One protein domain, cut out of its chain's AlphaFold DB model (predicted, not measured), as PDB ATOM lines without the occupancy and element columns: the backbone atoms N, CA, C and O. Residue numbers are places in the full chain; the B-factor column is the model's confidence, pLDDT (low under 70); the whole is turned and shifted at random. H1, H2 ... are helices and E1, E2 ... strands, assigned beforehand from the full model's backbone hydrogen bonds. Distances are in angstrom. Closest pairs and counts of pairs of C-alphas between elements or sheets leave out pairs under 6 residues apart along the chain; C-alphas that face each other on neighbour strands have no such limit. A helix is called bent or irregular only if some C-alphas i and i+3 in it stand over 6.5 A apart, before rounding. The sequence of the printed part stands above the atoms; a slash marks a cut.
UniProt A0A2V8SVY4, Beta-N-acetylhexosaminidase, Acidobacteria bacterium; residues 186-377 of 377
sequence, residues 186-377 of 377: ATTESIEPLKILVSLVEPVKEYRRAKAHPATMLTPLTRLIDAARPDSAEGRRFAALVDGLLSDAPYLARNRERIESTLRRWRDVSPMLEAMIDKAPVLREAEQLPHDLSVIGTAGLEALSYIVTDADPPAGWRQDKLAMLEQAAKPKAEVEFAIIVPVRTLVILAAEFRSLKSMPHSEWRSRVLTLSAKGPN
ATOM      1  N   ALA A 186      -8.355 -22.619  38.568       96.81
ATOM      2  CA  ALA A 186      -9.748 -23.048  38.662       96.81
ATOM      3  C   ALA A 186      -9.917 -24.541  38.989       96.81
ATOM      4  O   ALA A 186     -11.022 -24.980  39.305       96.81
ATOM      5  N   THR A 187      -8.849 -25.340  38.907       95.69
ATOM      6  CA  THR A 187      -8.860 -26.805  39.098       95.69
ATOM      7  C   THR A 187      -9.888 -27.535  38.222       95.69
ATOM      8  O   THR A 187     -10.496 -28.523  38.623       95.69
ATOM      9  N   THR A 188     -10.112 -27.030  37.009       96.19
ATOM     10  CA  THR A 188     -11.111 -27.543  36.062       96.19
ATOM     11  C   THR A 188     -10.720 -27.194  34.631       96.19
ATOM     12  O   THR A 188      -9.987 -26.234  34.403       96.19
ATOM     13  N   GLU A 189     -11.217 -27.953  33.656       95.88
ATOM     14  CA  GLU A 189     -11.085 -27.619  32.233       95.88
ATOM     15  C   GLU A 189     -12.091 -26.544  31.792       95.88
ATOM     16  O   GLU A 189     -11.847 -25.820  30.828       95.88
ATOM     17  N   SER A 190     -13.194 -26.386  32.529       96.62
ATOM     18  CA  SER A 190     -14.258 -25.421  32.237       96.62
ATOM     19  C   SER A 190     -13.882 -24.005  32.685       96.62
ATOM     20  O   SER A 190     -14.441 -23.481  33.644       96.62
ATOM     21  N   ILE A 191     -12.926 -23.383  31.988       97.56
ATOM     22  CA  ILE A 191     -12.331 -22.079  32.348       97.56
ATOM     23  C   ILE A 191     -12.923 -20.871  31.614       97.56
ATOM     24  O   ILE A 191     -12.457 -19.753  31.813       97.56
ATOM     25  N   GLU A 192     -13.935 -21.065  30.768       97.75
ATOM     26  CA  GLU A 192     -14.471 -20.007  29.898       97.75
ATOM     27  C   GLU A 192     -14.880 -18.718  30.648       97.75
ATOM     28  O   GLU A 192     -14.482 -17.637  30.207       97.75
ATOM     29  N   PRO A 193     -15.568 -18.771  31.811       98.00
ATOM     30  CA  PRO A 193     -15.854 -17.566  32.593       98.00
ATOM     31  C   PRO A 193     -14.590 -16.794  32.990       98.00
ATOM     32  O   PRO A 193     -14.514 -15.578  32.813       98.00
ATOM     33  N   LEU A 194     -13.570 -17.505  33.480       97.88
ATOM     34  CA  LEU A 194     -12.308 -16.905  33.908       97.88
ATOM     35  C   LEU A 194     -11.509 -16.362  32.720       97.88
ATOM     36  O   LEU A 194     -10.879 -15.315  32.834       97.88
ATOM     37  N   LYS A 195     -11.584 -17.028  31.562       98.12
ATOM     38  CA  LYS A 195     -10.974 -16.564  30.312       98.12
ATOM     39  C   LYS A 195     -11.568 -15.234  29.859       98.12
ATOM     40  O   LYS A 195     -10.813 -14.334  29.494       98.12
ATOM     41  N   ILE A 196     -12.892 -15.077  29.958       98.31
ATOM     42  CA  ILE A 196     -13.564 -13.794  29.706       98.31
ATOM     43  C   ILE A 196     -13.013 -12.728  30.656       98.31
ATOM     44  O   ILE A 196     -12.541 -11.702  30.179       98.31
ATOM     45  N   LEU A 197     -12.996 -12.975  31.970       98.62
ATOM     46  CA  LEU A 197     -12.491 -11.996  32.940       98.62
ATOM     47  C   LEU A 197     -11.034 -11.595  32.657       98.62
ATOM     48  O   LEU A 197     -10.736 -10.408  32.539       98.62
ATOM     49  N   VAL A 198     -10.140 -12.574  32.502       98.31
ATOM     50  CA  VAL A 198      -8.699 -12.347  32.294       98.31
ATOM     51  C   VAL A 198      -8.415 -11.621  30.984       98.31
ATOM     52  O   VAL A 198      -7.481 -10.827  30.913       98.31
ATOM     53  N   SER A 199      -9.248 -11.818  29.962       98.06
ATOM     54  CA  SER A 199      -9.121 -11.077  28.708       98.06
ATOM     55  C   SER A 199      -9.425  -9.581  28.845       98.06
ATOM     56  O   SER A 199      -8.988  -8.811  27.996       98.06
ATOM     57  N   LEU A 200     -10.134  -9.153  29.896       98.50
ATOM     58  CA  LEU A 200     -10.617  -7.777  30.094       98.50
ATOM     59  C   LEU A 200      -9.818  -6.988  31.137       98.50
ATOM     60  O   LEU A 200     -10.065  -5.792  31.319       98.50
ATOM     61  N   VAL A 201      -8.885  -7.644  31.825       98.62
ATOM     62  CA  VAL A 201      -8.048  -7.036  32.859       98.62
ATOM     63  C   VAL A 201      -6.581  -7.044  32.450       98.62
ATOM     64  O   VAL A 201      -6.120  -7.910  31.711       98.62
ATOM     65  N   GLU A 202      -5.839  -6.075  32.960       98.50
ATOM     66  CA  GLU A 202      -4.396  -5.950  32.792       98.50
ATOM     67  C   GLU A 202      -3.715  -5.952  34.162       98.50
ATOM     68  O   GLU A 202      -4.305  -5.471  35.133       98.50
ATOM     69  N   PRO A 203      -2.465  -6.433  34.275       98.12
ATOM     70  CA  PRO A 203      -1.664  -6.225  35.475       98.12
ATOM     71  C   PRO A 203      -1.547  -4.736  35.822       98.12
ATOM     72  O   PRO A 203      -1.407  -3.893  34.928       98.12
ATOM     73  N   VAL A 204      -1.530  -4.402  37.116       97.44
ATOM     74  CA  VAL A 204      -1.161  -3.044  37.536       97.44
ATOM     75  C   VAL A 204       0.230  -2.690  37.013       97.44
ATOM     76  O   VAL A 204       1.185  -3.459  37.126       97.44
ATOM     77  N   LYS A 205       0.323  -1.495  36.440       95.88
ATOM     78  CA  LYS A 205       1.530  -0.987  35.782       95.88
ATOM     79  C   LYS A 205       2.588  -0.530  36.781       95.88
ATOM     80  O   LYS A 205       2.271  -0.176  37.924       95.88
ATOM     81  N   GLU A 206       3.820  -0.461  36.289       95.12
ATOM     82  CA  GLU A 206       5.006  -0.009  37.013       95.12
ATOM     83  C   GLU A 206       5.251  -0.814  38.304       95.12
ATOM     84  O   GLU A 206       4.922  -1.991  38.427       95.12
ATOM     85  N   TYR A 207       5.801  -0.160  39.323       93.62
ATOM     86  CA  TYR A 207       6.130  -0.756  40.612       93.62
ATOM     87  C   TYR A 207       4.913  -0.958  41.534       93.62
ATOM     88  O   TYR A 207       5.087  -1.262  42.718       93.62
ATOM     89  N   ARG A 208       3.672  -0.775  41.047       95.56
ATOM     90  CA  ARG A 208       2.455  -0.927  41.871       95.56
ATOM     91  C   ARG A 208       2.294  -2.354  42.390       95.56
ATOM     92  O   ARG A 208       1.934  -2.519  43.553       95.56
ATOM     93  N   ARG A 209       2.641  -3.362  41.579       94.56
ATOM     94  CA  ARG A 209       2.612  -4.776  41.987       94.56
ATOM     95  C   ARG A 209       3.497  -5.021  43.212       94.56
ATOM     96  O   ARG A 209       3.027  -5.555  44.209       94.56
ATOM     97  N   ALA A 210       4.743  -4.544  43.173       91.88
ATOM     98  CA  ALA A 210       5.697  -4.711  44.270       91.88
ATOM     99  C   ALA A 210       5.297  -3.978  45.556       91.88
ATOM    100  O   ALA A 210       5.582  -4.456  46.651       91.88
ATOM    101  N   LYS A 211       4.613  -2.833  45.437       91.94
ATOM    102  CA  LYS A 211       4.080  -2.102  46.596       91.94
ATOM    103  C   LYS A 211       2.888  -2.813  47.235       91.94
ATOM    104  O   LYS A 211       2.757  -2.775  48.453       91.94
ATOM    105  N   ALA A 212       2.025  -3.425  46.424       90.94
ATOM    106  CA  ALA A 212       0.843  -4.138  46.900       90.94
ATOM    107  C   ALA A 212       1.196  -5.492  47.530       90.94
ATOM    108  O   ALA A 212       0.599  -5.878  48.532       90.94
ATOM    109  N   HIS A 213       2.186  -6.188  46.969       87.12
ATOM    110  CA  HIS A 213       2.572  -7.521  47.406       87.12
ATOM    111  C   HIS A 213       4.098  -7.661  47.430       87.12
ATOM    112  O   HIS A 213       4.713  -7.888  46.386       87.12
ATOM    113  N   PRO A 214       4.745  -7.543  48.601       85.19
ATOM    114  CA  PRO A 214       6.159  -7.862  48.734       85.19
ATOM    115  C   PRO A 214       6.413  -9.330  48.366       85.19
ATOM    116  O   PRO A 214       5.750 -10.227  48.885       85.19
ATOM    117  N   ALA A 215       7.374  -9.582  47.481       88.81
ATOM    118  CA  ALA A 215       7.718 -10.923  47.020       88.81
ATOM    119  C   ALA A 215       9.224 -11.171  47.046       88.81
ATOM    120  O   ALA A 215      10.039 -10.259  47.187       88.81
ATOM    121  N   THR A 216       9.575 -12.442  46.895       93.06
ATOM    122  CA  THR A 216      10.943 -12.916  46.695       93.06
ATOM    123  C   THR A 216      11.049 -13.577  45.325       93.06
ATOM    124  O   THR A 216      10.036 -13.908  44.716       93.06
ATOM    125  N   MET A 217      12.270 -13.886  44.889       93.19
ATOM    126  CA  MET A 217      12.499 -14.630  43.640       93.19
ATOM    127  C   MET A 217      11.963 -16.075  43.668       93.19
ATOM    128  O   MET A 217      12.012 -16.767  42.658       93.19
ATOM    129  N   LEU A 218      11.469 -16.547  44.820       93.44
ATOM    130  CA  LEU A 218      10.847 -17.863  44.992       93.44
ATOM    131  C   LEU A 218       9.317 -17.787  45.097       93.44
ATOM    132  O   LEU A 218       8.662 -18.817  45.255       93.44
ATOM    133  N   THR A 219       8.737 -16.585  45.052       94.25
ATOM    134  CA  THR A 219       7.289 -16.407  45.134       94.25
ATOM    135  C   THR A 219       6.616 -17.046  43.910       94.25
ATOM    136  O   THR A 219       6.978 -16.710  42.782       94.25
ATOM    137  N   PRO A 220       5.628 -17.944  44.092       94.38
ATOM    138  CA  PRO A 220       4.924 -18.556  42.969       94.38
ATOM    139  C   PRO A 220       4.165 -17.520  42.130       94.38
ATOM    140  O   PRO A 220       3.309 -16.802  42.645       94.38
ATOM    141  N   LEU A 221       4.429 -17.493  40.823       95.81
ATOM    142  CA  LEU A 221       3.749 -16.623  39.855       95.81
ATOM    143  C   LEU A 221       2.564 -17.359  39.216       95.81
ATOM    144  O   LEU A 221       2.591 -17.730  38.045       95.81
ATOM    145  N   THR A 222       1.555 -17.647  40.038       95.44
ATOM    146  CA  THR A 222       0.394 -18.489  39.682       95.44
ATOM    147  C   THR A 222      -0.953 -17.846  40.027       95.44
ATOM    148  O   THR A 222      -1.961 -18.542  40.131       95.44
ATOM    149  N   ARG A 223      -0.967 -16.523  40.229       96.06
ATOM    150  CA  ARG A 223      -2.142 -15.721  40.609       96.06
ATOM    151  C   ARG A 223      -2.856 -15.154  39.378       96.06
ATOM    152  O   ARG A 223      -2.345 -15.245  38.258       96.06
ATOM    153  N   LEU A 224      -4.002 -14.494  39.569       97.56
ATOM    154  CA  LEU A 224      -4.764 -13.891  38.468       97.56
ATOM    155  C   LEU A 224      -3.919 -12.894  37.658       97.56
ATOM    156  O   LEU A 224      -3.923 -12.931  36.428       97.56
ATOM    157  N   ILE A 225      -3.143 -12.052  38.345       97.56
ATOM    158  CA  ILE A 225      -2.214 -11.099  37.722       97.56
ATOM    159  C   ILE A 225      -1.166 -11.778  36.828       97.56
ATOM    160  O   ILE A 225      -0.708 -11.185  35.851       97.56
ATOM    161  N   ASP A 226      -0.784 -13.021  37.126       97.62
ATOM    162  CA  ASP A 226       0.199 -13.772  36.345       97.62
ATOM    163  C   ASP A 226      -0.403 -14.314  35.048       97.62
ATOM    164  O   ASP A 226       0.286 -14.355  34.029       97.62
ATOM    165  N   ALA A 227      -1.696 -14.641  35.050       97.88
ATOM    166  CA  ALA A 227      -2.432 -14.993  33.838       97.88
ATOM    167  C   ALA A 227      -2.854 -13.762  33.013       97.88
ATOM    168  O   ALA A 227      -2.936 -13.847  31.787       97.88
ATOM    169  N   ALA A 228      -3.099 -12.620  33.664       97.69
ATOM    170  CA  ALA A 228      -3.409 -11.364  32.990       97.69
ATOM    171  C   ALA A 228      -2.214 -10.865  32.168       97.69
ATOM    172  O   ALA A 228      -1.056 -10.916  32.599       97.69
ATOM    173  N   ARG A 229      -2.505 -10.355  30.970       95.62
ATOM    174  CA  ARG A 229      -1.498  -9.831  30.044       95.62
ATOM    175  C   ARG A 229      -1.600  -8.310  29.967       95.62
ATOM    176  O   ARG A 229      -2.714  -7.791  29.968       95.62
ATOM    177  N   PRO A 230      -0.470  -7.584  29.904       95.81
ATOM    178  CA  PRO A 230      -0.492  -6.174  29.546       95.81
ATOM    179  C   PRO A 230      -1.119  -5.979  28.166       95.81
ATOM    180  O   PRO A 230      -0.994  -6.855  27.311       95.81
ATOM    181  N   ASP A 231      -1.703  -4.805  27.930       97.00
ATOM    182  CA  ASP A 231      -2.277  -4.440  26.634       97.00
ATOM    183  C   ASP A 231      -3.366  -5.433  26.184       97.00
ATOM    184  O   ASP A 231      -3.197  -6.216  25.242       97.00
ATOM    185  N   SER A 232      -4.499  -5.421  26.885       97.06
ATOM    186  CA  SER A 232      -5.627  -6.317  26.635       97.06
ATOM    187  C   SER A 232      -6.162  -6.151  25.207       97.06
ATOM    188  O   SER A 232      -6.686  -5.102  24.821       97.06
ATOM    189  N   ALA A 233      -6.086  -7.227  24.419       95.62
ATOM    190  CA  ALA A 233      -6.605  -7.234  23.056       95.62
ATOM    191  C   ALA A 233      -8.134  -7.056  23.015       95.62
ATOM    192  O   ALA A 233      -8.638  -6.347  22.146       95.62
ATOM    193  N   GLU A 234      -8.874  -7.634  23.970       96.81
ATOM    194  CA  GLU A 234     -10.328  -7.432  24.066       96.81
ATOM    195  C   GLU A 234     -10.686  -6.007  24.492       96.81
ATOM    196  O   GLU A 234     -11.612  -5.417  23.935       96.81
ATOM    197  N   GLY A 235      -9.918  -5.410  25.409       97.56
ATOM    198  CA  GLY A 235     -10.059  -4.007  25.788       97.56
ATOM    199  C   GLY A 235      -9.893  -3.076  24.587       97.56
ATOM    200  O   GLY A 235     -10.762  -2.241  24.323       97.56
ATOM    201  N   ARG A 236      -8.833  -3.282  23.788       97.44
ATOM    202  CA  ARG A 236      -8.605  -2.533  22.538       97.44
ATOM    203  C   ARG A 236      -9.716  -2.753  21.514       97.44
ATOM    204  O   ARG A 236     -10.210  -1.783  20.937       97.44
ATOM    205  N   ARG A 237     -10.137  -4.002  21.290       97.44
ATOM    206  CA  ARG A 237     -11.227  -4.330  20.354       97.44
ATOM    207  C   ARG A 237     -12.528  -3.647  20.754       97.44
ATOM    208  O   ARG A 237     -13.176  -3.036  19.907       97.44
ATOM    209  N   PHE A 238     -12.899  -3.705  22.031       98.44
ATOM    210  CA  PHE A 238     -14.106  -3.042  22.514       98.44
ATOM    211  C   PHE A 238     -14.008  -1.518  22.388       98.44
ATOM    212  O   PHE A 238     -14.957  -0.883  21.926       98.44
ATOM    213  N   ALA A 239     -12.849  -0.931  22.702       97.62
ATOM    214  CA  ALA A 239     -12.610   0.490  22.470       97.62
ATOM    215  C   ALA A 239     -12.790   0.872  20.992       97.62
ATOM    216  O   ALA A 239     -13.465   1.857  20.706       97.62
ATOM    217  N   ALA A 240     -12.291   0.062  20.051       97.06
ATOM    218  CA  ALA A 240     -12.492   0.278  18.617       97.06
ATOM    219  C   ALA A 240     -13.967   0.142  18.186       97.06
ATOM    220  O   ALA A 240     -14.424   0.874  17.305       97.06
ATOM    221  N   LEU A 241     -14.745  -0.750  18.814       98.12
ATOM    222  CA  LEU A 241     -16.187  -0.845  18.559       98.12
ATOM    223  C   LEU A 241     -16.903   0.449  18.957       98.12
ATOM    224  O   LEU A 241     -17.657   0.992  18.144       98.12
ATOM    225  N   VAL A 242     -16.634   0.946  20.170       97.81
ATOM    226  CA  VAL A 242     -17.175   2.216  20.683       97.81
ATOM    227  C   VAL A 242     -16.709   3.391  19.821       97.81
ATOM    228  O   VAL A 242     -17.506   4.258  19.479       97.81
ATOM    229  N   ASP A 243     -15.454   3.399  19.385       95.56
ATOM    230  CA  ASP A 243     -14.931   4.438  18.501       95.56
ATOM    231  C   ASP A 243     -15.633   4.478  17.133       95.56
ATOM    232  O   ASP A 243     -15.941   5.552  16.599       95.56
ATOM    233  N   GLY A 244     -15.943   3.300  16.589       95.88
ATOM    234  CA  GLY A 244     -16.752   3.156  15.385       95.88
ATOM    235  C   GLY A 244     -18.176   3.681  15.577       95.88
ATOM    236  O   GLY A 244     -18.690   4.348  14.682       95.88
ATOM    237  N   LEU A 245     -18.782   3.446  16.744       95.12
ATOM    238  CA  LEU A 245     -20.087   4.010  17.102       95.12
ATOM    239  C   LEU A 245     -20.037   5.546  17.097       95.12
ATOM    240  O   LEU A 245     -20.867   6.182  16.456       95.12
ATOM    241  N   LEU A 246     -19.025   6.143  17.741       93.50
ATOM    242  CA  LEU A 246     -18.805   7.597  17.770       93.50
ATOM    243  C   LEU A 246     -18.605   8.196  16.368       93.50
ATOM    244  O   LEU A 246     -19.071   9.296  16.065       93.50
ATOM    245  N   SER A 247     -17.884   7.482  15.505       92.50
ATOM    246  CA  SER A 247     -17.621   7.907  14.125       92.50
ATOM    247  C   SER A 247     -18.878   7.911  13.250       92.50
ATOM    248  O   SER A 247     -18.901   8.594  12.233       92.50
ATOM    249  N   ASP A 248     -19.918   7.179  13.653       92.00
ATOM    250  CA  ASP A 248     -21.209   7.068  12.968       92.00
ATOM    251  C   ASP A 248     -22.262   8.057  13.506       92.00
ATOM    252  O   ASP A 248     -23.456   7.945  13.224       92.00
ATOM    253  N   ALA A 249     -21.852   9.020  14.336       88.62
ATOM    254  CA  ALA A 249     -22.752  10.046  14.841       88.62
ATOM    255  C   ALA A 249     -23.320  10.921  13.694       88.62
ATOM    256  O   ALA A 249     -22.611  11.212  12.730       88.62
ATOM    257  N   PRO A 250     -24.587  11.370  13.794       89.00
ATOM    258  CA  PRO A 250     -25.492  11.193  14.933       89.00
ATOM    259  C   PRO A 250     -26.308   9.886  14.907       89.00
ATOM    260  O   PRO A 250     -27.103   9.673  15.818       89.00
ATOM    261  N   TYR A 251     -26.141   9.017  13.903       90.69
ATOM    262  CA  TYR A 251     -26.935   7.789  13.758       90.69
ATOM    263  C   TYR A 251     -26.619   6.747  14.838       90.69
ATOM    264  O   TYR A 251     -27.527   6.079  15.338       90.69
ATOM    265  N   LEU A 252     -25.339   6.627  15.217       92.56
ATOM    266  CA  LEU A 252     -24.855   5.712  16.260       92.56
ATOM    267  C   LEU A 252     -25.348   4.269  16.045       92.56
ATOM    268  O   LEU A 252     -25.766   3.595  16.990       92.56
ATOM    269  N   ALA A 253     -25.391   3.801  14.799       94.06
ATOM    270  CA  ALA A 253     -25.855   2.460  14.448       94.06
ATOM    271  C   ALA A 253     -24.680   1.482  14.317       94.06
ATOM    272  O   ALA A 253     -24.791   0.307  14.679       94.06
ATOM    273  N   ARG A 254     -23.529   1.972  13.842       95.88
ATOM    274  CA  ARG A 254     -22.323   1.164  13.653       95.88
ATOM    275  C   ARG A 254     -21.922   0.451  14.942       95.88
ATOM    276  O   ARG A 254     -21.788   1.065  15.992       95.88
ATOM    277  N   ASN A 255     -21.676  -0.855  14.836       97.44
ATOM    278  CA  ASN A 255     -21.247  -1.735  15.928       97.44
ATOM    279  C   ASN A 255     -22.223  -1.875  17.107       97.44
ATOM    280  O   ASN A 255     -21.916  -2.644  18.014       97.44
ATOM    281  N   ARG A 256     -23.385  -1.207  17.107       96.44
ATOM    282  CA  ARG A 256     -24.308  -1.163  18.251       96.44
ATOM    283  C   ARG A 256     -24.659  -2.553  18.783       96.44
ATOM    284  O   ARG A 256     -24.445  -2.816  19.960       96.44
ATOM    285  N   GLU A 257     -25.106  -3.453  17.908       97.38
ATOM    286  CA  GLU A 257     -25.464  -4.831  18.281       97.38
ATOM    287  C   GLU A 257     -24.280  -5.601  18.879       97.38
ATOM    288  O   GLU A 257     -24.437  -6.315  19.865       97.38
ATOM    289  N   ARG A 258     -23.072  -5.414  18.327       98.31
ATOM    290  CA  ARG A 258     -21.847  -6.060  18.828       98.31
ATOM    291  C   ARG A 258     -21.444  -5.529  20.201       98.31
ATOM    292  O   ARG A 258     -20.994  -6.300  21.048       98.31
ATOM    293  N   ILE A 259     -21.583  -4.222  20.427       98.69
ATOM    294  CA  ILE A 259     -21.329  -3.600  21.734       98.69
ATOM    295  C   ILE A 259     -22.338  -4.152  22.745       98.69
ATOM    296  O   ILE A 259     -21.940  -4.619  23.809       98.69
ATOM    297  N   GLU A 260     -23.624  -4.176  22.392       98.62
ATOM    298  CA  GLU A 260     -24.687  -4.690  23.252       98.62
ATOM    299  C   GLU A 260     -24.476  -6.168  23.615       98.62
ATOM    300  O   GLU A 260     -24.495  -6.520  24.795       98.62
ATOM    301  N   SER A 261     -24.206  -7.035  22.632       98.50
ATOM    302  CA  SER A 261     -23.955  -8.460  22.881       98.50
ATOM    303  C   SER A 261     -22.736  -8.682  23.780       98.50
ATOM    304  O   SER A 261     -22.750  -9.558  24.644       98.50
ATOM    305  N   THR A 262     -21.691  -7.870  23.601       98.50
ATOM    306  CA  THR A 262     -20.470  -7.931  24.413       98.50
ATOM    307  C   THR A 262     -20.754  -7.545  25.862       98.50
ATOM    308  O   THR A 262     -20.401  -8.285  26.778       98.50
ATOM    309  N   LEU A 263     -21.468  -6.439  26.081       98.75
ATOM    310  CA  LEU A 263     -21.839  -5.977  27.420       98.75
ATOM    311  C   LEU A 263     -22.784  -6.953  28.140       98.75
ATOM    312  O   LEU A 263     -22.635  -7.166  29.344       98.75
ATOM    313  N   ARG A 264     -23.722  -7.588  27.417       98.69
ATOM    314  CA  ARG A 264     -24.569  -8.665  27.967       98.69
ATOM    315  C   ARG A 264     -23.719  -9.836  28.434       98.69
ATOM    316  O   ARG A 264     -23.868 -10.263  29.573       98.69
ATOM    317  N   ARG A 265     -22.768 -10.295  27.611       98.31
ATOM    318  CA  ARG A 265     -21.846 -11.378  27.987       98.31
ATOM    319  C   ARG A 265     -21.064 -11.049  29.259       98.31
ATOM    320  O   ARG A 265     -20.917 -11.919  30.106       98.31
ATOM    321  N   TRP A 266     -20.587  -9.815  29.409       98.19
ATOM    322  CA  TRP A 266     -19.880  -9.377  30.619       98.19
ATOM    323  C   TRP A 266     -20.776  -9.394  31.853       98.19
ATOM    324  O   TRP A 266     -20.392  -9.940  32.880       98.19
ATOM    325  N   ARG A 267     -21.991  -8.852  31.742       98.31
ATOM    326  CA  ARG A 267     -22.959  -8.864  32.840       98.31
ATOM    327  C   ARG A 267     -23.331 -10.285  33.259       98.31
ATOM    328  O   ARG A 267     -23.312 -10.610  34.446       98.31
ATOM    329  N   ASP A 268     -23.623 -11.129  32.277       97.88
ATOM    330  CA  ASP A 268     -24.243 -12.439  32.479       97.88
ATOM    331  C   ASP A 268     -23.230 -13.530  32.872       97.88
ATOM    332  O   ASP A 268     -23.629 -14.578  33.374       97.88
ATOM    333  N   VAL A 269     -21.920 -13.290  32.711       97.88
ATOM    334  CA  VAL A 269     -20.870 -14.233  33.147       97.88
ATOM    335  C   VAL A 269     -20.635 -14.218  34.665       97.88
ATOM    336  O   VAL A 269     -20.091 -15.175  35.217       97.88
ATOM    337  N   SER A 270     -21.067 -13.161  35.358       96.62
ATOM    338  CA  SER A 270     -20.749 -12.915  36.772       96.62
ATOM    339  C   SER A 270     -21.153 -14.064  37.712       96.62
ATOM    340  O   SER A 270     -20.284 -14.529  38.448       96.62
ATOM    341  N   PRO A 271     -22.372 -14.642  37.634       97.44
ATOM    342  CA  PRO A 271     -22.744 -15.770  38.495       97.44
ATOM    343  C   PRO A 271     -21.885 -17.023  38.265       97.44
ATOM    344  O   PRO A 271     -21.624 -17.795  39.187       97.44
ATOM    345  N   MET A 272     -21.424 -17.242  37.027       97.50
ATOM    346  CA  MET A 272     -20.544 -18.370  36.702       97.50
ATOM    347  C   MET A 272     -19.137 -18.162  37.266       97.50
ATOM    348  O   MET A 272     -18.511 -19.121  37.718       97.50
ATOM    349  N   LEU A 273     -18.645 -16.919  37.246       97.69
ATOM    350  CA  LEU A 273     -17.386 -16.543  37.881       97.69
ATOM    351  C   LEU A 273     -17.465 -16.693  39.403       97.69
ATOM    352  O   LEU A 273     -16.581 -17.314  39.982       97.69
ATOM    353  N   GLU A 274     -18.523 -16.191  40.041       97.38
ATOM    354  CA  GLU A 274     -18.744 -16.317  41.490       97.38
ATOM    355  C   GLU A 274     -18.737 -17.789  41.924       97.38
ATOM    356  O   GLU A 274     -17.955 -18.185  42.787       97.38
ATOM    357  N   ALA A 275     -19.504 -18.639  41.232       96.69
ATOM    358  CA  ALA A 275     -19.545 -20.073  41.509       96.69
ATOM    359  C   ALA A 275     -18.192 -20.782  41.293       96.69
ATOM    360  O   ALA A 275     -17.930 -21.815  41.915       96.69
ATOM    361  N   MET A 276     -17.347 -20.269  40.391       96.62
ATOM    362  CA  MET A 276     -15.990 -20.776  40.176       96.62
ATOM    363  C   MET A 276     -15.047 -20.330  41.297       96.62
ATOM    364  O   MET A 276     -14.324 -21.163  41.841       96.62
ATOM    365  N   ILE A 277     -15.088 -19.050  41.678       96.44
ATOM    366  CA  ILE A 277     -14.294 -18.476  42.774       96.44
ATOM    367  C   ILE A 277     -14.610 -19.184  44.093       96.44
ATOM    368  O   ILE A 277     -13.700 -19.514  44.853       96.44
ATOM    369  N   ASP A 278     -15.881 -19.503  44.340       95.62
ATOM    370  CA  ASP A 278     -16.291 -20.195  45.559       95.62
ATOM    371  C   ASP A 278     -15.672 -21.588  45.720       95.62
ATOM    372  O   ASP A 278     -15.443 -22.037  46.846       95.62
ATOM    373  N   LYS A 279     -15.369 -22.258  44.603       95.44
ATOM    374  CA  LYS A 279     -14.796 -23.612  44.566       95.44
ATOM    375  C   LYS A 279     -13.269 -23.625  44.480       95.44
ATOM    376  O   LYS A 279     -12.673 -24.676  44.697       95.44
ATOM    377  N   ALA A 280     -12.643 -22.490  44.178       95.75
ATOM    378  CA  ALA A 280     -11.210 -22.376  43.934       95.75
ATOM    379  C   ALA A 280     -10.579 -21.333  44.877       95.75
ATOM    380  O   ALA A 280     -10.560 -20.147  44.550       95.75
ATOM    381  N   PRO A 281     -10.012 -21.745  46.031       93.88
ATOM    382  CA  PRO A 281      -9.478 -20.821  47.037       93.88
ATOM    383  C   PRO A 281      -8.460 -19.802  46.508       93.88
ATOM    384  O   PRO A 281      -8.441 -18.669  46.976       93.88
ATOM    385  N   VAL A 282      -7.652 -20.176  45.510       94.19
ATOM    386  CA  VAL A 282      -6.671 -19.279  44.867       94.19
ATOM    387  C   VAL A 282      -7.345 -18.063  44.225       94.19
ATOM    388  O   VAL A 282      -6.770 -16.983  44.217       94.19
ATOM    389  N   LEU A 283      -8.582 -18.206  43.742       96.75
ATOM    390  CA  LEU A 283      -9.326 -17.129  43.094       96.75
ATOM    391  C   LEU A 283     -10.055 -16.204  44.081       96.75
ATOM    392  O   LEU A 283     -10.670 -15.234  43.644       96.75
ATOM    393  N   ARG A 284      -9.987 -16.441  45.401       96.38
ATOM    394  CA  ARG A 284     -10.626 -15.560  46.402       96.38
ATOM    395  C   ARG A 284     -10.111 -14.123  46.347       96.38
ATOM    396  O   ARG A 284     -10.872 -13.201  46.607       96.38
ATOM    397  N   GLU A 285      -8.867 -13.915  45.918       95.50
ATOM    398  CA  GLU A 285      -8.317 -12.574  45.666       95.50
ATOM    399  C   GLU A 285      -9.136 -11.748  44.657       95.50
ATOM    400  O   GLU A 285      -9.081 -10.518  44.668       95.50
ATOM    401  N   ALA A 286      -9.890 -12.426  43.789       96.38
ATOM    402  CA  ALA A 286     -10.659 -11.863  42.694       96.38
ATOM    403  C   ALA A 286     -12.163 -11.753  42.999       96.38
ATOM    404  O   ALA A 286     -12.923 -11.434  42.091       96.38
ATOM    405  N   GLU A 287     -12.612 -12.002  44.235       97.50
ATOM    406  CA  GLU A 287     -14.040 -12.124  44.585       97.50
ATOM    407  C   GLU A 287     -14.903 -10.908  44.209       97.50
ATOM    408  O   GLU A 287     -16.082 -11.059  43.907       97.50
ATOM    409  N   GLN A 288     -14.306  -9.715  44.154       98.06
ATOM    410  CA  GLN A 288     -15.003  -8.481  43.786       98.06
ATOM    411  C   GLN A 288     -15.103  -8.264  42.263       98.06
ATOM    412  O   GLN A 288     -15.980  -7.541  41.789       98.06
ATOM    413  N   LEU A 289     -14.221  -8.884  41.472       98.56
ATOM    414  CA  LEU A 289     -14.140  -8.650  40.028       98.56
ATOM    415  C   LEU A 289     -15.397  -9.077  39.240       98.56
ATOM    416  O   LEU A 289     -15.747  -8.353  38.307       98.56
ATOM    417  N   PRO A 290     -16.109 -10.177  39.567       98.56
ATOM    418  CA  PRO A 290     -17.362 -10.526  38.894       98.56
ATOM    419  C   PRO A 290     -18.441  -9.460  39.078       98.56
ATOM    420  O   PRO A 290     -19.078  -9.052  38.107       98.56
ATOM    421  N   HIS A 291     -18.605  -8.955  40.304       98.50
ATOM    422  CA  HIS A 291     -19.556  -7.884  40.584       98.50
ATOM    423  C   HIS A 291     -19.215  -6.623  39.783       98.50
ATOM    424  O   HIS A 291     -20.077  -6.064  39.105       98.50
ATOM    425  N   ASP A 292     -17.947  -6.212  39.805       98.69
ATOM    426  CA  ASP A 292     -17.482  -5.035  39.075       98.69
ATOM    427  C   ASP A 292     -17.682  -5.194  37.557       98.69
ATOM    428  O   ASP A 292     -18.136  -4.262  36.891       98.69
ATOM    429  N   LEU A 293     -17.431  -6.386  37.003       98.75
ATOM    430  CA  LEU A 293     -17.696  -6.691  35.595       98.75
ATOM    431  C   LEU A 293     -19.194  -6.587  35.263       98.75
ATOM    432  O   LEU A 293     -19.560  -6.034  34.220       98.75
ATOM    433  N   SER A 294     -20.060  -7.043  36.173       98.69
ATOM    434  CA  SER A 294     -21.512  -6.896  36.050       98.69
ATOM    435  C   SER A 294     -21.956  -5.438  36.030       98.69
ATOM    436  O   SER A 294     -22.768  -5.037  35.188       98.69
ATOM    437  N   VAL A 295     -21.385  -4.622  36.919       98.62
ATOM    438  CA  VAL A 295     -21.622  -3.177  36.989       98.62
ATOM    439  C   VAL A 295     -21.195  -2.495  35.691       98.62
ATOM    440  O   VAL A 295     -21.968  -1.712  35.133       98.62
ATOM    441  N   ILE A 296     -20.009  -2.826  35.167       98.81
ATOM    442  CA  ILE A 296     -19.496  -2.283  33.903       98.81
ATOM    443  C   ILE A 296     -20.426  -2.648  32.735       98.81
ATOM    444  O   ILE A 296     -20.850  -1.766  31.983       98.81
ATOM    445  N   GLY A 297     -20.791  -3.928  32.605       98.75
ATOM    446  CA  GLY A 297     -21.707  -4.402  31.565       98.75
ATOM    447  C   GLY A 297     -23.074  -3.716  31.639       98.75
ATOM    448  O   GLY A 297     -23.583  -3.215  30.638       98.75
ATOM    449  N   THR A 298     -23.643  -3.617  32.841       98.81
ATOM    450  CA  THR A 298     -24.950  -2.987  33.083       98.81
ATOM    451  C   THR A 298     -24.940  -1.494  32.759       98.81
ATOM    452  O   THR A 298     -25.841  -1.015  32.071       98.81
ATOM    453  N   ALA A 299     -23.910  -0.757  33.185       98.75
ATOM    454  CA  ALA A 299     -23.782   0.669  32.888       98.75
ATOM    455  C   ALA A 299     -23.726   0.937  31.375       98.75
ATOM    456  O   ALA A 299     -24.400   1.844  30.884       98.75
ATOM    457  N   GLY A 300     -22.972   0.123  30.627       98.62
ATOM    458  CA  GLY A 300     -22.922   0.221  29.171       98.62
ATOM    459  C   GLY A 300     -24.261  -0.104  28.501       98.62
ATOM    460  O   GLY A 300     -24.652   0.586  27.563       98.62
ATOM    461  N   LEU A 301     -24.983  -1.124  28.982       98.81
ATOM    462  CA  LEU A 301     -26.290  -1.507  28.429       98.81
ATOM    463  C   LEU A 301     -27.350  -0.431  28.655       98.81
ATOM    464  O   LEU A 301     -28.096  -0.109  27.732       98.81
ATOM    465  N   GLU A 302     -27.400   0.150  29.852       98.56
ATOM    466  CA  GLU A 302     -28.293   1.275  30.135       98.56
ATOM    467  C   GLU A 302     -27.969   2.476  29.242       98.56
ATOM    468  O   GLU A 302     -28.872   3.062  28.647       98.56
ATOM    469  N   ALA A 303     -26.683   2.809  29.088       98.19
ATOM    470  CA  ALA A 303     -26.252   3.887  28.206       98.19
ATOM    471  C   ALA A 303     -26.694   3.655  26.753       98.19
ATOM    472  O   ALA A 303     -27.258   4.553  26.127       98.19
ATOM    473  N   LEU A 304     -26.496   2.441  26.226       97.38
ATOM    474  CA  LEU A 304     -26.979   2.080  24.895       97.38
ATOM    475  C   LEU A 304     -28.498   2.190  24.795       97.38
ATOM    476  O   LEU A 304     -28.982   2.710  23.796       97.38
ATOM    477  N   SER A 305     -29.246   1.761  25.814       97.50
ATOM    478  CA  SER A 305     -30.705   1.880  25.819       97.50
ATOM    479  C   SER A 305     -31.147   3.328  25.611       97.50
ATOM    480  O   SER A 305     -31.958   3.576  24.723       97.50
ATOM    481  N   TYR A 306     -30.577   4.287  26.350       96.56
ATOM    482  CA  TYR A 306     -30.896   5.712  26.185       96.56
ATOM    483  C   TYR A 306     -30.539   6.241  24.791       96.56
ATOM    484  O   TYR A 306     -31.315   6.993  24.200       96.56
ATOM    485  N   ILE A 307     -29.403   5.804  24.236       92.50
ATOM    486  CA  ILE A 307     -28.983   6.148  22.870       92.50
ATOM    487  C   ILE A 307     -29.983   5.611  21.834       92.50
ATOM    488  O   ILE A 307     -30.342   6.326  20.900       92.50
ATOM    489  N   VAL A 308     -30.438   4.363  21.983       92.56
ATOM    490  CA  VAL A 308     -31.374   3.721  21.046       92.56
ATOM    491  C   VAL A 308     -32.755   4.359  21.104       92.56
ATOM    492  O   VAL A 308     -33.360   4.586  20.059       92.56
ATOM    493  N   THR A 309     -33.261   4.630  22.305       93.56
ATOM    494  CA  THR A 309     -34.607   5.185  22.494       93.56
ATOM    495  C   THR A 309     -34.660   6.702  22.346       93.56
ATOM    496  O   THR A 309     -35.739   7.271  22.473       93.56
ATOM    497  N   ASP A 310     -33.515   7.358  22.123       91.00
ATOM    498  CA  ASP A 310     -33.370   8.820  22.113       91.00
ATOM    499  C   ASP A 310     -33.967   9.491  23.367       91.00
ATOM    500  O   ASP A 310     -34.595  10.552  23.312       91.00
ATOM    501  N   ALA A 311     -33.810   8.823  24.514       92.56
ATOM    502  CA  ALA A 311     -34.356   9.260  25.793       92.56
ATOM    503  C   ALA A 311     -33.270   9.917  26.648       92.56
ATOM    504  O   ALA A 311     -32.112   9.499  26.621       92.56
ATOM    505  N   ASP A 312     -33.654  10.914  27.446       92.44
ATOM    506  CA  ASP A 312     -32.737  11.508  28.416       92.44
ATOM    507  C   ASP A 312     -32.636  10.602  29.652       92.44
ATOM    508  O   ASP A 312     -33.671  10.221  30.217       92.44
ATOM    509  N   PRO A 313     -31.420  10.285  30.124       96.44
ATOM    510  CA  PRO A 313     -31.255   9.671  31.431       96.44
ATOM    511  C   PRO A 313     -31.788  10.584  32.552       96.44
ATOM    512  O   PRO A 313     -31.729  11.813  32.427       96.44
ATOM    513  N   PRO A 314     -32.274  10.025  33.675       96.62
ATOM    514  CA  PRO A 314     -32.756  10.823  34.795       96.62
ATOM    515  C   PRO A 314     -31.633  11.656  35.431       96.62
ATOM    516  O   PRO A 314     -30.443  11.348  35.308       96.62
ATOM    517  N   ALA A 315     -32.012  12.716  36.149       95.31
ATOM    518  CA  ALA A 315     -31.060  13.566  36.861       95.31
ATOM    519  C   ALA A 315     -30.201  12.736  37.835       95.31
ATOM    520  O   ALA A 315     -30.723  11.897  38.561       95.31
ATOM    521  N   GLY A 316     -28.885  12.966  37.840       95.81
ATOM    522  CA  GLY A 316     -27.928  12.223  38.673       95.81
ATOM    523  C   GLY A 316     -27.416  10.911  38.064       95.81
ATOM    524  O   GLY A 316     -26.325  10.478  38.425       95.81
ATOM    525  N   TRP A 317     -28.101  10.336  37.063       98.06
ATOM    526  CA  TRP A 317     -27.728   9.034  36.483       98.06
ATOM    527  C   TRP A 317     -26.280   8.989  35.989       98.06
ATOM    528  O   TRP A 317     -25.551   8.035  36.257       98.06
ATOM    529  N   ARG A 318     -25.832  10.042  35.294       96.75
ATOM    530  CA  ARG A 318     -24.453  10.131  34.803       96.75
ATOM    531  C   ARG A 318     -23.456  10.059  35.958       96.75
ATOM    532  O   ARG A 318     -22.479   9.324  35.864       96.75
ATOM    533  N   GLN A 319     -23.666  10.854  37.005       96.81
ATOM    534  CA  GLN A 319     -22.778  10.918  38.162       96.81
ATOM    535  C   GLN A 319     -22.720   9.560  38.864       96.81
ATOM    536  O   GLN A 319     -21.625   9.067  39.120       96.81
ATOM    537  N   ASP A 320     -23.874   8.924  39.061       97.88
ATOM    538  CA  ASP A 320     -23.976   7.615  39.703       97.88
ATOM    539  C   ASP A 320     -23.220   6.541  38.911       97.88
ATOM    540  O   ASP A 320     -22.393   5.815  39.467       97.88
ATOM    541  N   LYS A 321     -23.426   6.469  37.588       98.25
ATOM    542  CA  LYS A 321     -22.715   5.501  36.740       98.25
ATOM    543  C   LYS A 321     -21.219   5.769  36.674       98.25
ATOM    544  O   LYS A 321     -20.438   4.821  36.710       98.25
ATOM    545  N   LEU A 322     -20.796   7.031  36.602       97.62
ATOM    546  CA  LEU A 322     -19.371   7.362  36.615       97.62
ATOM    547  C   LEU A 322     -18.714   7.010  37.958       97.62
ATOM    548  O   LEU A 322     -17.604   6.484  37.937       97.62
ATOM    549  N   ALA A 323     -19.397   7.215  39.088       97.62
ATOM    550  CA  ALA A 323     -18.904   6.818  40.408       97.62
ATOM    551  C   ALA A 323     -18.791   5.290  40.541       97.62
ATOM    552  O   ALA A 323     -17.788   4.779  41.035       97.62
ATOM    553  N   MET A 324     -19.775   4.536  40.041       98.06
ATOM    554  CA  MET A 324     -19.709   3.069  39.994       98.06
ATOM    555  C   MET A 324     -18.531   2.575  39.140       98.06
ATOM    556  O   MET A 324     -17.769   1.711  39.574       98.06
ATOM    557  N   LEU A 325     -18.340   3.154  37.950       98.31
ATOM    558  CA  LEU A 325     -17.220   2.814  37.067       98.31
ATOM    559  C   LEU A 325     -15.865   3.199  37.672       98.31
ATOM    560  O   LEU A 325     -14.883   2.500  37.453       98.31
ATOM    561  N   GLU A 326     -15.796   4.279  38.447       96.88
ATOM    562  CA  GLU A 326     -14.593   4.657  39.188       96.88
ATOM    563  C   GLU A 326     -14.254   3.639  40.283       96.88
ATOM    564  O   GLU A 326     -13.097   3.241  40.415       96.88
ATOM    565  N   GLN A 327     -15.251   3.162  41.037       97.81
ATOM    566  CA  GLN A 327     -15.020   2.096  42.012       97.81
ATOM    567  C   GLN A 327     -14.552   0.813  41.328       97.81
ATOM    568  O   GLN A 327     -13.577   0.219  41.785       97.81
ATOM    569  N   ALA A 328     -15.171   0.429  40.206       98.06
ATOM    570  CA  ALA A 328     -14.757  -0.724  39.407       98.06
ATOM    571  C   ALA A 328     -13.333  -0.565  38.836       98.06
ATOM    572  O   ALA A 328     -12.590  -1.540  38.757       98.06
ATOM    573  N   ALA A 329     -12.912   0.663  38.510       97.25
ATOM    574  CA  ALA A 329     -11.579   0.962  37.984       97.25
ATOM    575  C   ALA A 329     -10.443   0.777  39.000       97.25
ATOM    576  O   ALA A 329      -9.287   0.624  38.604       97.25
ATOM    577  N   LYS A 330     -10.741   0.799  40.306       97.00
ATOM    578  CA  LYS A 330      -9.728   0.560  41.342       97.00
ATOM    579  C   LYS A 330      -9.170  -0.861  41.215       97.00
ATOM    580  O   LYS A 330      -9.974  -1.784  41.066       97.00
ATOM    581  N   PRO A 331      -7.848  -1.065  41.333       97.12
ATOM    582  CA  PRO A 331      -7.278  -2.401  41.230       97.12
ATOM    583  C   PRO A 331      -7.805  -3.369  42.297       97.12
ATOM    584  O   PRO A 331      -7.887  -3.004  43.471       97.12
ATOM    585  N   LYS A 332      -8.104  -4.610  41.898       97.00
ATOM    586  CA  LYS A 332      -8.325  -5.774  42.785       97.00
ATOM    587  C   LYS A 332      -7.535  -6.952  42.237       97.00
ATOM    588  O   LYS A 332      -7.335  -7.011  41.029       97.00
ATOM    589  N   ALA A 333      -7.054  -7.845  43.104       96.31
ATOM    590  CA  ALA A 333      -6.100  -8.896  42.717       96.31
ATOM    591  C   ALA A 333      -4.909  -8.354  41.891       96.31
ATOM    592  O   ALA A 333      -4.402  -9.018  40.988       96.31
ATOM    593  N   GLU A 334      -4.519  -7.099  42.162       97.00
ATOM    594  CA  GLU A 334      -3.446  -6.390  41.469       97.00
ATOM    595  C   GLU A 334      -3.639  -6.316  39.935       97.00
ATOM    596  O   GLU A 334      -2.689  -6.105  39.182       97.00
ATOM    597  N   VAL A 335      -4.885  -6.409  39.465       98.38
ATOM    598  CA  VAL A 335      -5.275  -6.164  38.073       98.38
ATOM    599  C   VAL A 335      -6.247  -4.988  37.969       98.38
ATOM    600  O   VAL A 335      -6.912  -4.621  38.939       98.38
ATOM    601  N   GLU A 336      -6.326  -4.382  36.790       98.00
ATOM    602  CA  GLU A 336      -7.215  -3.263  36.463       98.00
ATOM    603  C   GLU A 336      -7.978  -3.535  35.159       98.00
ATOM    604  O   GLU A 336      -7.435  -4.115  34.221       98.00
ATOM    605  N   PHE A 337      -9.250  -3.133  35.080       98.56
ATOM    606  CA  PHE A 337     -10.063  -3.342  33.878       98.56
ATOM    607  C   PHE A 337      -9.617  -2.433  32.722       98.56
ATOM    608  O   PHE A 337      -9.664  -1.207  32.826       98.56
ATOM    609  N   ALA A 338      -9.308  -3.029  31.569       97.88
ATOM    610  CA  ALA A 338      -8.936  -2.324  30.336       97.88
ATOM    611  C   ALA A 338     -10.132  -1.677  29.601       97.88
ATOM    612  O   ALA A 338      -9.968  -0.993  28.594       97.88
ATOM    613  N   ILE A 339     -11.350  -1.896  30.099       98.12
ATOM    614  CA  ILE A 339     -12.620  -1.529  29.448       98.12
ATOM    615  C   ILE A 339     -13.349  -0.351  30.110       98.12
ATOM    616  O   ILE A 339     -14.410   0.060  29.640       98.12
ATOM    617  N   ILE A 340     -12.796   0.227  31.179       98.06
ATOM    618  CA  ILE A 340     -13.452   1.316  31.921       98.06
ATOM    619  C   ILE A 340     -13.689   2.538  31.032       98.06
ATOM    620  O   ILE A 340     -14.801   3.059  30.976       98.06
ATOM    621  N   VAL A 341     -12.653   2.999  30.329       97.00
ATOM    622  CA  VAL A 341     -12.726   4.205  29.490       97.00
ATOM    623  C   VAL A 341     -13.796   4.087  28.396       97.00
ATOM    624  O   VAL A 341     -14.664   4.959  28.358       97.00
ATOM    625  N   PRO A 342     -13.829   3.035  27.554       98.00
ATOM    626  CA  PRO A 342     -14.860   2.930  26.523       98.00
ATOM    627  C   PRO A 342     -16.284   2.799  27.086       98.00
ATOM    628  O   PRO A 342     -17.221   3.313  26.481       98.00
ATOM    629  N   VAL A 343     -16.486   2.200  28.267       98.56
ATOM    630  CA  VAL A 343     -17.820   2.189  28.901       98.56
ATOM    631  C   VAL A 343     -18.194   3.564  29.463       98.56
ATOM    632  O   VAL A 343     -19.325   4.011  29.273       98.56
ATOM    633  N   ARG A 344     -17.251   4.301  30.066       98.06
ATOM    634  CA  ARG A 344     -17.467   5.709  30.453       98.06
ATOM    635  C   ARG A 344     -17.847   6.569  29.251       98.06
ATOM    636  O   ARG A 344     -18.716   7.428  29.371       98.06
ATOM    637  N   THR A 345     -17.230   6.318  28.097       97.94
ATOM    638  CA  THR A 345     -17.575   6.968  26.832       97.94
ATOM    639  C   THR A 345     -19.032   6.746  26.452       97.94
ATOM    640  O   THR A 345     -19.703   7.720  26.124       97.94
ATOM    641  N   LEU A 346     -19.555   5.521  26.570       98.12
ATOM    642  CA  LEU A 346     -20.978   5.250  26.337       98.12
ATOM    643  C   LEU A 346     -21.874   6.022  27.320       98.12
ATOM    644  O   LEU A 346     -22.851   6.634  26.896       98.12
ATOM    645  N   VAL A 347     -21.527   6.050  28.612       98.25
ATOM    646  CA  VAL A 347     -22.293   6.786  29.638       98.25
ATOM    647  C   VAL A 347     -22.340   8.289  29.349       98.25
ATOM    648  O   VAL A 347     -23.401   8.905  29.421       98.25
ATOM    649  N   ILE A 348     -21.203   8.892  28.998       96.56
ATOM    650  CA  ILE A 348     -21.123  10.320  28.656       96.56
ATOM    651  C   ILE A 348     -21.892  10.610  27.373       96.56
ATOM    652  O   ILE A 348     -22.636  11.587  27.320       96.56
ATOM    653  N   LEU A 349     -21.728   9.752  26.365       95.06
ATOM    654  CA  LEU A 349     -22.448   9.847  25.106       95.06
ATOM    655  C   LEU A 349     -23.960   9.861  25.340       95.06
ATOM    656  O   LEU A 349     -24.626  10.766  24.854       95.06
ATOM    657  N   ALA A 350     -24.486   8.916  26.123       96.25
ATOM    658  CA  ALA A 350     -25.905   8.844  26.458       96.25
ATOM    659  C   ALA A 350     -26.394  10.091  27.212       96.25
ATOM    660  O   ALA A 350     -27.437  10.647  26.884       96.25
ATOM    661  N   ALA A 351     -25.621  10.570  28.192       95.88
ATOM    662  CA  ALA A 351     -26.000  11.715  29.017       95.88
ATOM    663  C   ALA A 351     -25.963  13.064  28.280       95.88
ATOM    664  O   ALA A 351     -26.666  13.993  28.672       95.88
ATOM    665  N   GLU A 352     -25.128  13.203  27.249       92.56
ATOM    666  CA  GLU A 352     -24.996  14.448  26.483       92.56
ATOM    667  C   GLU A 352     -25.624  14.360  25.083       92.56
ATOM    668  O   GLU A 352     -25.568  15.327  24.327       92.56
ATOM    669  N   PHE A 353     -26.254  13.238  24.715       91.12
ATOM    670  CA  PHE A 353     -26.618  12.958  23.324       91.12
ATOM    671  C   PHE A 353     -27.435  14.078  22.664       91.12
ATOM    672  O   PHE A 353     -27.117  14.506  21.552       91.12
ATOM    673  N   ARG A 354     -28.443  14.620  23.359       87.00
ATOM    674  CA  ARG A 354     -29.297  15.688  22.822       87.00
ATOM    675  C   ARG A 354     -28.551  17.004  22.601       87.00
ATOM    676  O   ARG A 354     -28.758  17.637  21.570       87.00
ATOM    677  N   SER A 355     -27.696  17.419  23.538       87.38
ATOM    678  CA  SER A 355     -26.916  18.658  23.392       87.38
ATOM    679  C   SER A 355     -25.822  18.514  22.339       87.38
ATOM    680  O   SER A 355     -25.470  19.479  21.672       87.38
ATOM    681  N   LEU A 356     -25.316  17.300  22.157       89.38
ATOM    682  CA  LEU A 356     -24.306  16.993  21.166       89.38
ATOM    683  C   LEU A 356     -24.862  17.023  19.728       89.38
ATOM    684  O   LEU A 356     -24.139  17.409  18.815       89.38
ATOM    685  N   LYS A 357     -26.140  16.678  19.499       86.19
ATOM    686  CA  LYS A 357     -26.770  16.689  18.157       86.19
ATOM    687  C   LYS A 357     -26.716  18.046  17.439       86.19
ATOM    688  O   LYS A 357     -26.823  18.073  16.217       86.19
ATOM    689  N   SER A 358     -26.569  19.152  18.169       87.38
ATOM    690  CA  SER A 358     -26.447  20.497  17.592       87.38
ATOM    691  C   SER A 358     -24.999  20.939  17.332       87.38
ATOM    692  O   SER A 358     -24.794  22.041  16.827       87.38
ATOM    693  N   MET A 359     -24.000  20.112  17.661       89.00
ATOM    694  CA  MET A 359     -22.575  20.426  17.498       89.00
ATOM    695  C   MET A 359     -21.997  19.855  16.190       89.00
ATOM    696  O   MET A 359     -22.446  18.803  15.727       89.00
ATOM    697  N   PRO A 360     -20.946  20.475  15.613       89.44
ATOM    698  CA  PRO A 360     -20.148  19.855  14.557       89.44
ATOM    699  C   PRO A 360     -19.553  18.514  15.009       89.44
ATOM    700  O   PRO A 360     -19.120  18.371  16.152       89.44
ATOM    701  N   HIS A 361     -19.461  17.537  14.102       85.44
ATOM    702  CA  HIS A 361     -19.006  16.175  14.437       85.44
ATOM    703  C   HIS A 361     -17.587  16.114  15.036       85.44
ATOM    704  O   HIS A 361     -17.315  15.302  15.922       85.44
ATOM    705  N   SER A 362     -16.685  17.003  14.616       83.94
ATOM    706  CA  SER A 362     -15.330  17.100  15.176       83.94
ATOM    707  C   SER A 362     -15.331  17.561  16.641       83.94
ATOM    708  O   SER A 362     -14.644  16.973  17.479       83.94
ATOM    709  N   GLU A 363     -16.137  18.571  16.974       88.69
ATOM    710  CA  GLU A 363     -16.300  19.082  18.342       88.69
ATOM    711  C   GLU A 363     -17.027  18.073  19.229       88.69
ATOM    712  O   GLU A 363     -16.605  17.815  20.356       88.69
ATOM    713  N   TRP A 364     -18.066  17.445  18.679       88.88
ATOM    714  CA  TRP A 364     -18.829  16.362  19.288       88.88
ATOM    715  C   TRP A 364     -17.906  15.254  19.802       88.88
ATOM    716  O   TRP A 364     -17.927  14.895  20.983       88.88
ATOM    717  N   ARG A 365     -17.029  14.758  18.924       89.88
ATOM    718  CA  ARG A 365     -16.129  13.644  19.231       89.88
ATOM    719  C   ARG A 365     -15.062  14.058  20.234       89.88
ATOM    720  O   ARG A 365     -14.835  13.348  21.213       89.88
ATOM    721  N   SER A 366     -14.452  15.223  20.026       90.12
ATOM    722  CA  SER A 366     -13.448  15.777  20.938       90.12
ATOM    723  C   SER A 366     -14.000  15.953  22.356       90.12
ATOM    724  O   SER A 366     -13.362  15.559  23.338       90.12
ATOM    725  N   ARG A 367     -15.232  16.463  22.476       91.88
ATOM    726  CA  ARG A 367     -15.915  16.668  23.753       91.88
ATOM    727  C   ARG A 367     -16.153  15.356  24.497       91.88
ATOM    728  O   ARG A 367     -15.778  15.249  25.666       91.88
ATOM    729  N   VAL A 368     -16.723  14.353  23.826       91.12
ATOM    730  CA  VAL A 368     -16.993  13.038  24.430       91.12
ATOM    731  C   VAL A 368     -15.695  12.382  24.912       91.12
ATOM    732  O   VAL A 368     -15.623  11.931  26.058       91.12
ATOM    733  N   LEU A 369     -14.648  12.374  24.083       90.00
ATOM    734  CA  LEU A 369     -13.358  11.773  24.436       90.00
ATOM    735  C   LEU A 369     -12.678  12.507  25.600       90.00
ATOM    736  O   LEU A 369     -12.210  11.865  26.539       90.00
ATOM    737  N   THR A 370     -12.704  13.842  25.601       91.06
ATOM    738  CA  THR A 370     -12.128  14.656  26.684       91.06
ATOM    739  C   THR A 370     -12.795  14.365  28.027       91.06
ATOM    740  O   THR A 370     -12.120  14.211  29.045       91.06
ATOM    741  N   LEU A 371     -14.125  14.265  28.050       89.06
ATOM    742  CA  LEU A 371     -14.876  13.955  29.268       89.06
ATOM    743  C   LEU A 371     -14.670  12.503  29.727       89.06
ATOM    744  O   LEU A 371     -14.715  12.223  30.923       89.06
ATOM    745  N   SER A 372     -14.443  11.589  28.782       87.56
ATOM    746  CA  SER A 372     -14.219  10.164  29.061       87.56
ATOM    747  C   SER A 372     -12.848   9.902  29.675       87.56
ATOM    748  O   SER A 372     -12.741   9.072  30.577       87.56
ATOM    749  N   ALA A 373     -11.829  10.633  29.209       80.94
ATOM    750  CA  ALA A 373     -10.440  10.506  29.646       80.94
ATOM    751  C   ALA A 373     -10.187  11.064  31.056       80.94
ATOM    752  O   ALA A 373      -9.304  10.581  31.761       80.94
ATOM    753  N   LYS A 374     -10.962  12.064  31.494       63.09
ATOM    754  CA  LYS A 374     -10.872  12.605  32.854       63.09
ATOM    755  C   LYS A 374     -11.504  11.635  33.847       63.09
ATOM    756  O   LYS A 374     -12.709  11.699  34.079       63.09
ATOM    757  N   GLY A 375     -10.709  10.764  34.473       49.59
ATOM    758  CA  GLY A 375     -11.068  10.254  35.802       49.59
ATOM    759  C   GLY A 375     -11.489  11.428  36.701       49.59
ATOM    760  O   GLY A 375     -10.988  12.536  36.487       49.59
ATOM    761  N   PRO A 376     -12.452  11.271  37.623       31.69
ATOM    762  CA  PRO A 376     -12.638  12.310  38.628       31.69
ATOM    763  C   PRO A 376     -11.294  12.504  39.346       31.69
ATOM    764  O   PRO A 376     -10.585  11.533  39.603       31.69
ATOM    765  N   ASN A 377     -10.913  13.773  39.499       30.78
ATOM    766  CA  ASN A 377      -9.646  14.201  40.092       30.78
ATOM    767  C   ASN A 377      -9.402  13.580  41.466       30.78
ATOM    768  O   ASN A 377     -10.379  13.530  42.250       30.78
TER     769      ASN A 377
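Overview. This is residues 186 to 377 of the 377 residues of the protein "Beta-N-acetylhexosaminidase" of Acidobacteria bacterium (UniProt A0A2V8SVY4). An elongated bundle of five helices, H4, H5, H8, H9 and H10, runs up and down, each helix against the one before it in the chain, and H11 folds back on H10. Toward one end lie H1, H3, H6, H7 and a tiny sheet of E1 and E2, and there residues 214 to 221 stick out as a loop. The printed part has 192 residues, mostly helix, with eleven named helices and two antiparallel strands in the order H1 E1 H2 H3 H4 H5 H6 H7 H8 H9 E2 H10 H11. It is compact, with a radius of gyration of the C-alphas of 17.7 A and spans of 60 by 33 by 28 A.

Arrangement. H1, residues 192 to 200, and H4, residues 233 to 247, touch only at their ends, the C-alphas of Leu 200 and Gly 235 being closest at 5.8 A. E1, residues 201 to 203, and E2, residues 335 to 337, are antiparallel neighbours at 144 degrees, with N 202 and O 336 within hydrogen-bond range at 2.8 A. H2, residues 208 to 212, touches no helix. H3, residues 224 to 227, is close to H1 but not clearly touching, with C-alphas 198 and 227 closest at 7.0 A. H5, residues 256 to 268, forms a helical hairpin with H4 at a steep tilt of 40 degrees; the closest C-alphas, 241 and 259, are 6.6 A apart. H6, residues 270 to 279, and H7, residues 281 to 286, touch only at the corner, C-alphas 277 and 283 being closest at 5.2 A. The hubs H8, residues 289 to 309, and H10, residues 340 to 356, touch at a shallow tilt of 21 degrees, the same way, closest at C-alphas 303 and 347, 5.1 A. H9, residues 317 to 329, forms a helical hairpin with H8, closest at C-alphas 292 and 328, 5.1 A. H11, residues 361 to 373, forms another with H10, closest at C-alphas 345 and 372, 5.1 A. Every O i to N i+4 pair is within hydrogen-bond range in H2, H4, H5, H8, H9 and H11, against 4 of 5 in H1, 5 of 6 in H6, 11 of 13 in H10 and 0 of 2 in H7, where 2 of 3 O i to N i+3 pairs are; H3 is too short for such a pair.

Along the chain. H1 begins at C-alpha 192 (-14.471, -20.007, 29.898). H4 is 20.7 A long, H8 30.3 A and H10 21.9 A. H10 is irregular, with C-alphas 351 and 354 8.1 A apart, and H7 only just, with 282 and 285 7.0 A apart. H11 ends at C-alpha 373 (-10.440, 10.506, 29.646).

Size, cuts and confidence. The farthest C-alphas, of Leu 218 and Ser 358, are 60.1 A apart. The printed part has no cut. The link from H2 to H3, 11 residues, is long. Residues 374 to 377 have pLDDT under 70.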